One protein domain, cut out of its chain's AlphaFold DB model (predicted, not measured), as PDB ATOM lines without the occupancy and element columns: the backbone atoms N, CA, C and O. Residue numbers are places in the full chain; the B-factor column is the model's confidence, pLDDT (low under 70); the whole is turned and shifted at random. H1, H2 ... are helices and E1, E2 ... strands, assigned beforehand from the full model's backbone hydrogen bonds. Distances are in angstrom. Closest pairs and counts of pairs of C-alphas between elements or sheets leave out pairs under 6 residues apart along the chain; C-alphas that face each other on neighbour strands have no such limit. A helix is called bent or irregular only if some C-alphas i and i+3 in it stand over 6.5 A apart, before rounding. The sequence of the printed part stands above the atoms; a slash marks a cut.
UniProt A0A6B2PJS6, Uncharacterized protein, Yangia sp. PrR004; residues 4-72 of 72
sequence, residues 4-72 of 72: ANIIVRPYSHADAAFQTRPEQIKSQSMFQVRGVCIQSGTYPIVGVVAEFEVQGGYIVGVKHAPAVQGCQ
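Overview. This is residues 4 to 72 of the 72 residues of an uncharacterized protein of Yangia sp. PrR004 (UniProt A0A6B2PJS6). A short irregular helix, H1, packs over an antiparallel sheet, E1 - E2 - E3, whose long hairpin E2 and E3 makes the longest axis. Loop residues 12 to 35 lead to short E1, beside residues 47 to 50 of E2; E4 follows E3. Of 69 printed residues, under half are in named elements: one helix, then four strands, mixed class, a meander of antiparallel neighbours E1 E2 E3. The whole is compact, radius of gyration of the C-alphas 11.4 A, spanning 35 by 26 by 21 A.

Arrangement. H1, residues 4 to 11, is irregular, C-alphas 7 and 10 being 7.1 A apart; 1 of 4 O i to N i+4 and 2 of 5 O i to N i+3 pairs are within hydrogen-bond range. It is on the sheet of E1, residues 36 to 39, E2, 47 to 55, and E3, 58 to 66, at a height over the sheet of 8.1 A; the closest C-alphas of H1 and E2 are Val 8 and Val 48, 6.4 A. Hairpin E1 and E2 has N 36 and O 50 at 2.8 A; hairpin E2 and E3 has N 51 and O 63 at 2.8 A. E4, residues 68 to 71, pairs with no named strand and is apart from H1.

Along the chain. H1 spans 11.6 A from C-alpha 4 (191.683, 169.124, 197.760), E1 9.9 A, E2 25.8 A, E3 24.0 A, and E4 7.8 A to C-alpha 71 (205.235, 170.742, 192.725).

Size, cuts and confidence. The farthest C-alphas, Tyr 43 and Gly 56, are 35.2 A apart. The printed part has no cut; H1 to E1 is a long link; residue 4 is under pLDDT 70.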
ATOM      1  N   ALA A   4     190.696 168.951 198.811       66.69
ATOM      2  CA  ALA A   4     191.683 169.124 197.760       66.69
ATOM      3  C   ALA A   4     191.125 168.893 196.338       66.69
ATOM      4  O   ALA A   4     191.484 169.639 195.437       66.69
ATOM      5  N   ASN A   5     190.180 167.965 196.122       71.75
ATOM      6  CA  ASN A   5     189.543 167.787 194.804       71.75
ATOM      7  C   ASN A   5     188.660 168.981 194.406       71.75
ATOM      8  O   ASN A   5     188.484 169.242 193.220       71.75
ATOM      9  N   ILE A   6     188.092 169.701 195.379       77.75
ATOM     10  CA  ILE A   6     187.313 170.919 195.114       77.75
ATOM     11  C   ILE A   6     188.262 172.057 194.725       77.75
ATOM     12  O   ILE A   6     187.989 172.782 193.773       77.75
ATOM     13  N   ILE A   7     189.400 172.157 195.416       81.25
ATOM     14  CA  ILE A   7     190.412 173.202 195.212       81.25
ATOM     15  C   ILE A   7     191.083 173.096 193.838       81.25
ATOM     16  O   ILE A   7     191.333 174.111 193.201       81.25
ATOM     17  N   VAL A   8     191.369 171.881 193.368       83.00
ATOM     18  CA  VAL A   8     192.102 171.659 192.108       83.00
ATOM     19  C   VAL A   8     191.232 171.736 190.853       83.00
ATOM     20  O   VAL A   8     191.744 171.954 189.759       83.00
ATOM     21  N   ARG A   9     189.911 171.580 190.990       83.25
ATOM     22  CA  ARG A   9     188.969 171.511 189.863       83.25
ATOM     23  C   ARG A   9     189.012 172.723 188.915       83.25
ATOM     24  O   ARG A   9     188.892 172.500 187.716       83.25
ATOM     25  N   PRO A  10     189.199 173.975 189.378       84.81
ATOM     26  CA  PRO A  10     189.323 175.131 188.487       84.81
ATOM     27  C   PRO A  10     190.629 175.171 187.680       84.81
ATOM     28  O   PRO A  10     190.737 175.963 186.749       84.81
ATOM     29  N   TYR A  11     191.629 174.362 188.044       83.94
ATOM     30  CA  TYR A  11     192.985 174.435 187.491       83.94
ATOM     31  C   TYR A  11     193.266 173.409 186.394       83.94
ATOM     32  O   TYR A  11     194.355 173.414 185.821       83.94
ATOM     33  N   SER A  12     192.331 172.500 186.115       83.38
ATOM     34  CA  SER A  12     192.538 171.472 185.100       83.38
ATOM     35  C   SER A  12     191.232 170.885 184.576       83.38
ATOM     36  O   SER A  12     190.133 171.305 184.936       83.38
ATOM     37  N   HIS A  13     191.375 169.900 183.697       82.81
ATOM     38  CA  HIS A  13     190.285 169.135 183.123       82.81
ATOM     39  C   HIS A  13     189.686 168.147 184.133       82.81
ATOM     40  O   HIS A  13     190.283 167.819 185.158       82.81
ATOM     41  N   ALA A  14     188.476 167.666 183.843       78.38
ATOM     42  CA  ALA A  14     187.748 166.757 184.729       78.38
ATOM     43  C   ALA A  14     188.413 165.372 184.876       78.38
ATOM     44  O   ALA A  14     188.139 164.673 185.848       78.38
ATOM     45  N   ASP A  15     189.269 164.985 183.930       80.31
ATOM     46  CA  ASP A  15     190.067 163.753 183.924       80.31
ATOM     47  C   ASP A  15     191.427 163.904 184.631       80.31
ATOM     48  O   ASP A  15     192.163 162.924 184.786       80.31
ATOM     49  N   ALA A  16     191.773 165.108 185.099       79.88
ATOM     50  CA  ALA A  16     192.999 165.335 185.845       79.88
ATOM     51  C   ALA A  16     192.952 164.624 187.206       79.88
ATOM     52  O   ALA A  16     192.172 164.966 188.100       79.88
ATOM     53  N   ALA A  17     193.833 163.644 187.384       85.31
ATOM     54  CA  ALA A  17     193.979 162.911 188.629       85.31
ATOM     55  C   ALA A  17     194.953 163.652 189.548       85.31
ATOM     56  O   ALA A  17     196.166 163.456 189.478       85.31
ATOM     57  N   PHE A  18     194.436 164.520 190.416       83.12
ATOM     58  CA  PHE A  18     195.264 165.205 191.404       83.12
ATOM     59  C   PHE A  18     195.641 164.296 192.573       83.12
ATOM     60  O   PHE A  18     194.819 163.546 193.107       83.12
ATOM     61  N   GLN A  19     196.895 164.408 192.995       83.38
ATOM     62  CA  GLN A  19     197.466 163.704 194.136       83.38
ATOM     63  C   GLN A  19     197.030 164.372 195.445       83.38
ATOM     64  O   GLN A  19     197.761 165.143 196.059       83.38
ATOM     65  N   THR A  20     195.779 164.130 195.833       79.69
ATOM     66  CA  THR A  20     195.113 164.847 196.929       79.69
ATOM     67  C   THR A  20     195.216 164.171 198.293       79.69
ATOM     68  O   THR A  20     194.737 164.734 199.280       79.69
ATOM     69  N   ARG A  21     195.835 162.986 198.377       81.94
ATOM     70  CA  ARG A  21     196.060 162.306 199.657       81.94
ATOM     71  C   ARG A  21     197.212 162.967 200.424       81.94
ATOM     72  O   ARG A  21     198.195 163.327 199.780       81.94
ATOM     73  N   PRO A  22     197.140 163.087 201.764       78.12
ATOM     74  CA  PRO A  22     198.166 163.749 202.573       78.12
ATOM     75  C   PRO A  22     199.597 163.290 202.281       78.12
ATOM     76  O   PRO A  22     200.494 164.119 202.184       78.12
ATOM     77  N   GLU A  23     199.803 161.991 202.072       80.88
ATOM     78  CA  GLU A  23     201.109 161.394 201.776       80.88
ATOM     79  C   GLU A  23     201.665 161.729 200.381       80.88
ATOM     80  O   GLU A  23     202.841 161.491 200.110       80.88
ATOM     81  N   GLN A  24     200.836 162.272 199.489       82.62
ATOM     82  CA  GLN A  24     201.222 162.661 198.130       82.62
ATOM     83  C   GLN A  24     201.343 164.181 197.968       82.62
ATOM     84  O   GLN A  24     201.873 164.655 196.962       82.62
ATOM     85  N   ILE A  25     200.848 164.942 198.947       84.00
ATOM     86  CA  ILE A  25     200.946 166.394 198.956       84.00
ATOM     87  C   ILE A  25     202.415 166.780 199.114       84.00
ATOM     88  O   ILE A  25     203.125 166.314 200.007       84.00
ATOM     89  N   LYS A  26     202.869 167.654 198.224       84.62
ATOM     90  CA  LYS A  26     204.228 168.177 198.211       84.62
ATOM     91  C   LYS A  26     204.334 169.404 199.102       84.62
ATOM     92  O   LYS A  26     203.361 170.135 199.294       84.62
ATOM     93  N   SER A  27     205.521 169.642 199.647       80.12
ATOM     94  CA  SER A  27     205.748 170.766 200.556       80.12
ATOM     95  C   SER A  27     205.914 172.097 199.825       80.12
ATOM     96  O   SER A  27     205.706 173.135 200.445       80.12
ATOM     97  N   GLN A  28     206.274 172.091 198.534       82.81
ATOM     98  CA  GLN A  28     206.606 173.324 197.821       82.81
ATOM     99  C   GLN A  28     206.463 173.248 196.292       82.81
ATOM    100  O   GLN A  28     206.375 172.181 195.681       82.81
ATOM    101  N   SER A  29     206.476 174.431 195.687       85.94
ATOM    102  CA  SER A  29     206.585 174.744 194.263       85.94
ATOM    103  C   SER A  29     207.626 175.857 194.098       85.94
ATOM    104  O   SER A  29     208.012 176.503 195.077       85.94
ATOM    105  N   MET A  30     208.090 176.115 192.874       80.81
ATOM    106  CA  MET A  30     209.026 177.209 192.624       80.81
ATOM    107  C   MET A  30     208.414 178.551 193.069       80.81
ATOM    108  O   MET A  30     207.260 178.847 192.777       80.81
ATOM    109  N   PHE A  31     209.193 179.362 193.793       80.50
ATOM    110  CA  PHE A  31     208.768 180.645 194.385       80.50
ATOM    111  C   PHE A  31     207.640 180.566 195.430       80.50
ATOM    112  O   PHE A  31     207.156 181.603 195.889       80.50
ATOM    113  N   GLN A  32     207.232 179.368 195.858       82.88
ATOM    114  CA  GLN A  32     206.263 179.220 196.937       82.88
ATOM    115  C   GLN A  32     206.908 179.572 198.282       82.88
ATOM    116  O   GLN A  32     207.885 178.959 198.695       82.88
ATOM    117  N   VAL A  33     206.327 180.543 198.991       82.38
ATOM    118  CA  VAL A  33     206.808 180.959 200.322       82.38
ATOM    119  C   VAL A  33     206.181 180.119 201.442       82.38
ATOM    120  O   VAL A  33     206.818 179.879 202.463       82.38
ATOM    121  N   ARG A  34     204.921 179.693 201.281       85.12
ATOM    122  CA  ARG A  34     204.154 178.969 202.310       85.12
ATOM    123  C   ARG A  34     203.033 178.112 201.723       85.12
ATOM    124  O   ARG A  34     202.628 178.314 200.577       85.12
ATOM    125  N   GLY A  35     202.493 177.208 202.537       87.50
ATOM    126  CA  GLY A  35     201.400 176.302 202.176       87.50
ATOM    127  C   GLY A  35     201.901 174.936 201.717       87.50
ATOM    128  O   GLY A  35     203.008 174.528 202.049       87.50
ATOM    129  N   VAL A  36     201.066 174.235 200.963       90.06
ATOM    130  CA  VAL A  36     201.355 172.938 200.353       90.06
ATOM    131  C   VAL A  36     201.164 173.010 198.844       90.06
ATOM    132  O   VAL A  36     200.592 173.978 198.342       90.06
ATOM    133  N   CYS A  37     201.624 171.998 198.117       89.94
ATOM    134  CA  CYS A  37     201.464 171.902 196.675       89.94
ATOM    135  C   CYS A  37     200.841 170.559 196.282       89.94
ATOM    136  O   CYS A  37     201.283 169.488 196.702       89.94
ATOM    137  N   ILE A  38     199.784 170.622 195.480       90.69
ATOM    138  CA  ILE A  38     199.016 169.478 194.999       90.69
ATOM    139  C   ILE A  38     199.333 169.296 193.519       90.69
ATOM    140  O   ILE A  38     198.973 170.130 192.686       90.69
ATOM    141  N   GLN A  39     200.003 168.197 193.193       91.31
ATOM    142  CA  GLN A  39     200.433 167.892 191.836       91.31
ATOM    143  C   GLN A  39     199.354 167.105 191.090       91.31
ATOM    144  O   GLN A  39     198.762 166.164 191.630       91.31
ATOM    145  N   SER A  40     199.115 167.446 189.826       88.81
ATOM    146  CA  SER A  40     198.373 166.555 188.941       88.81
ATOM    147  C   SER A  40     199.253 165.361 188.564       88.81
ATOM    148  O   SER A  40     200.344 165.532 188.021       88.81
ATOM    149  N   GLY A  41     198.746 164.148 188.787       86.50
ATOM    150  CA  GLY A  41     199.343 162.906 188.304       86.50
ATOM    151  C   GLY A  41     199.153 162.682 186.801       86.50
ATOM    152  O   GLY A  41     199.992 162.029 186.190       86.50
ATOM    153  N   THR A  42     198.096 163.242 186.194       86.94
ATOM    154  CA  THR A  42     197.840 163.137 184.741       86.94
ATOM    155  C   THR A  42     198.703 164.117 183.942       86.94
ATOM    156  O   THR A  42     199.393 163.726 183.008       86.94
ATOM    157  N   TYR A  43     198.679 165.398 184.323       86.88
ATOM    158  CA  TYR A  43     199.434 166.489 183.699       86.88
ATOM    159  C   TYR A  43     200.606 166.967 184.583       86.88
ATOM    160  O   TYR A  43     200.376 167.728 185.525       86.88
ATOM    161  N   PRO A  44     201.865 166.591 184.285       82.50
ATOM    162  CA  PRO A  44     203.024 166.902 185.134       82.50
ATOM    163  C   PRO A  44     203.316 168.397 185.319       82.50
ATOM    164  O   PRO A  44     203.894 168.793 186.324       82.50
ATOM    165  N   ILE A  45     202.898 169.246 184.378       83.06
ATOM    166  CA  ILE A  45     203.101 170.703 184.460       83.06
ATOM    167  C   ILE A  45     202.026 171.422 185.287       83.06
ATOM    168  O   ILE A  45     202.162 172.612 185.560       83.06
ATOM    169  N   VAL A  46     200.948 170.726 185.665       87.00
ATOM    170  CA  VAL A  46     199.815 171.315 186.384       87.00
ATOM    171  C   VAL A  46     199.946 171.006 187.871       87.00
ATOM    172  O   VAL A  46     199.780 169.867 188.304       87.00
ATOM    173  N   GLY A  47     200.200 172.040 188.665       89.25
ATOM    174  CA  GLY A  47     200.162 171.968 190.121       89.25
ATOM    175  C   GLY A  47     199.324 173.100 190.701       89.25
ATOM    176  O   GLY A  47     199.116 174.131 190.055       89.25
ATOM    177  N   VAL A  48     198.848 172.912 191.925       90.94
ATOM    178  CA  VAL A  48     198.079 173.913 192.668       90.94
ATOM    179  C   VAL A  48     198.716 174.091 194.031       90.94
ATOM    180  O   VAL A  48     198.815 173.134 194.796       90.94
ATOM    181  N   VAL A  49     199.132 175.310 194.351       92.50
ATOM    182  CA  VAL A  49     199.552 175.646 195.711       92.50
ATOM    183  C   VAL A  49     198.321 175.987 196.538       92.50
ATOM    184  O   VAL A  49     197.410 176.657 196.049       92.50
ATOM    185  N   ALA A  50     198.275 175.514 197.778       89.88
ATOM    186  CA  ALA A  50     197.159 175.721 198.687       89.88
ATOM    187  C   ALA A  50     197.655 176.033 200.101       89.88
ATOM    188  O   ALA A  50     198.563 175.393 200.621       89.88
ATOM    189  N   GLU A  51     197.030 177.000 200.748       90.56
ATOM    190  CA  GLU A  51     197.252 177.351 202.142       90.56
ATOM    191  C   GLU A  51     195.925 177.223 202.885       90.56
ATOM    192  O   GLU A  51     194.952 177.896 202.543       90.56
ATOM    193  N   PHE A  52     195.887 176.342 203.881       87.00
ATOM    194  CA  PHE A  52     194.695 176.084 204.681       87.00
ATOM    195  C   PHE A  52     194.706 176.939 205.943       87.00
ATOM    196  O   PHE A  52     195.685 176.950 206.688       87.00
ATOM    197  N   GLU A  53     193.595 177.616 206.203       90.25
ATOM    198  CA  GLU A  53     193.347 178.294 207.467       90.25
ATOM    199  C   GLU A  53     192.600 177.334 208.394       90.25
ATOM    200  O   GLU A  53     191.518 176.846 208.053       90.25
ATOM    201  N   VAL A  54     193.200 177.028 209.547       89.81
ATOM    202  CA  VAL A  54     192.668 176.058 210.512       89.81
ATOM    203  C   VAL A  54     192.342 176.761 211.822       89.81
ATOM    204  O   VAL A  54     193.221 177.353 212.446       89.81
ATOM    205  N   GLN A  55     191.093 176.651 212.271       92.81
ATOM    206  CA  GLN A  55     190.622 177.199 213.540       92.81
ATOM    207  C   GLN A  55     189.877 176.112 214.323       92.81
ATOM    208  O   GLN A  55     188.977 175.459 213.801       92.81
ATOM    209  N   GLY A  56     190.280 175.873 215.575       91.00
ATOM    210  CA  GLY A  56     189.661 174.844 216.423       91.00
ATOM    211  C   GLY A  56     189.768 173.415 215.870       91.00
ATOM    212  O   GLY A  56     188.914 172.588 216.167       91.00
ATOM    213  N   GLY A  57     190.777 173.130 215.038       88.44
ATOM    214  CA  GLY A  57     190.949 171.834 214.367       88.44
ATOM    215  C   GLY A  57     190.151 171.666 213.068       88.44
ATOM    216  O   GLY A  57     190.270 170.630 212.420       88.44
ATOM    217  N   TYR A  58     189.383 172.678 212.655       85.81
ATOM    218  CA  TYR A  58     188.602 172.665 211.418       85.81
ATOM    219  C   TYR A  58     189.219 173.588 210.370       85.81
ATOM    220  O   TYR A  58     189.703 174.670 210.693       85.81
ATOM    221  N   ILE A  59     189.171 173.171 209.103       86.38
ATOM    222  CA  ILE A  59     189.531 174.033 207.973       86.38
ATOM    223  C   ILE A  59     188.401 175.051 207.790       86.38
ATOM    224  O   ILE A  59     187.277 174.666 207.471       86.38
ATOM    225  N   VAL A  60     188.704 176.333 207.984       91.88
ATOM    226  CA  VAL A  60     187.745 177.447 207.847       91.88
ATOM    227  C   VAL A  60     187.950 178.249 206.564       91.88
ATOM    228  O   VAL A  60     187.050 178.958 206.126       91.88
ATOM    229  N   GLY A  61     189.109 178.098 205.924       88.56
ATOM    230  CA  GLY A  61     189.440 178.799 204.694       88.56
ATOM    231  C   GLY A  61     190.550 178.107 203.919       88.56
ATOM    232  O   GLY A  61     191.330 177.320 204.460       88.56
ATOM    233  N   VAL A  62     190.619 178.408 202.626       88.81
ATOM    234  CA  VAL A  62     191.729 177.996 201.772       88.81
ATOM    235  C   VAL A  62     192.070 179.109 200.791       88.81
ATOM    236  O   VAL A  62     191.193 179.654 200.123       88.81
ATOM    237  N   LYS A  63     193.357 179.440 200.693       91.12
ATOM    238  CA  LYS A  63     193.907 180.271 199.616       91.12
ATOM    239  C   LYS A  63     194.620 179.351 198.647       91.12
ATOM    240  O   LYS A  63     195.412 178.522 199.081       91.12
ATOM    241  N   HIS A  64     194.346 179.473 197.357       91.31
ATOM    242  CA  HIS A  64     194.940 178.597 196.356       91.31
ATOM    243  C   HIS A  64     195.307 179.355 195.081       91.31
ATOM    244  O   HIS A  64     194.680 180.357 194.735       91.31
ATOM    245  N   ALA A  65     196.348 178.889 194.399       89.44
ATOM    246  CA  ALA A  65     196.897 179.510 193.199       89.44
ATOM    247  C   ALA A  65     197.545 178.439 192.303       89.44
ATOM    248  O   ALA A  65     197.867 177.351 192.791       89.44
ATOM    249  N   PRO A  66     197.747 178.704 191.000       88.88
ATOM    250  CA  PRO A  66     198.500 177.780 190.165       88.88
ATOM    251  C   PRO A  66     199.962 177.720 190.635       88.88
ATOM    252  O   PRO A  66     200.552 178.737 191.000       88.88
ATOM    253  N   ALA A  67     200.538 176.522 190.633       90.19
ATOM    254  CA  ALA A  67     201.941 176.294 190.955       90.19
ATOM    255  C   ALA A  67     202.845 176.741 189.797       90.19
ATOM    256  O   ALA A  67     202.528 176.517 188.626       90.19
ATOM    257  N   VAL A  68     204.001 177.322 190.112       85.31
ATOM    258  CA  VAL A  68     204.998 177.693 189.104       85.31
ATOM    259  C   VAL A  68     205.911 176.490 188.871       85.31
ATOM    260  O   VAL A  68     206.584 176.028 189.786       85.31
ATOM    261  N   GLN A  69     205.923 175.975 187.637       82.12
ATOM    262  CA  GLN A  69     206.671 174.768 187.237       82.12
ATOM    263  C   GLN A  69     206.273 173.469 187.973       82.12
ATOM    264  O   GLN A  69     207.056 172.523 188.024       82.12
ATOM    265  N   GLY A  70     205.051 173.397 188.510       83.38
ATOM    266  CA  GLY A  70     204.564 172.228 189.251       83.38
ATOM    267  C   GLY A  70     205.086 172.152 190.692       83.38
ATOM    268  O   GLY A  70     205.622 173.124 191.234       83.38
ATOM    269  N   CYS A  71     204.867 171.008 191.334       87.19
ATOM    270  CA  CYS A  71     205.235 170.742 192.725       87.19
ATOM    271  C   CYS A  71     206.501 169.877 192.832       87.19
ATOM    272  O   CYS A  71     206.721 169.003 191.990       87.19
ATOM    273  N   GLN A  72     207.289 170.062 193.897       80.50
ATOM    274  CA  GLN A  72     208.524 169.307 194.170       80.50
ATOM    275  C   GLN A  72     208.428 168.532 195.488       80.50
ATOM    276  O   GLN A  72     208.061 169.142 196.515       80.50
TER     277      GLN A  72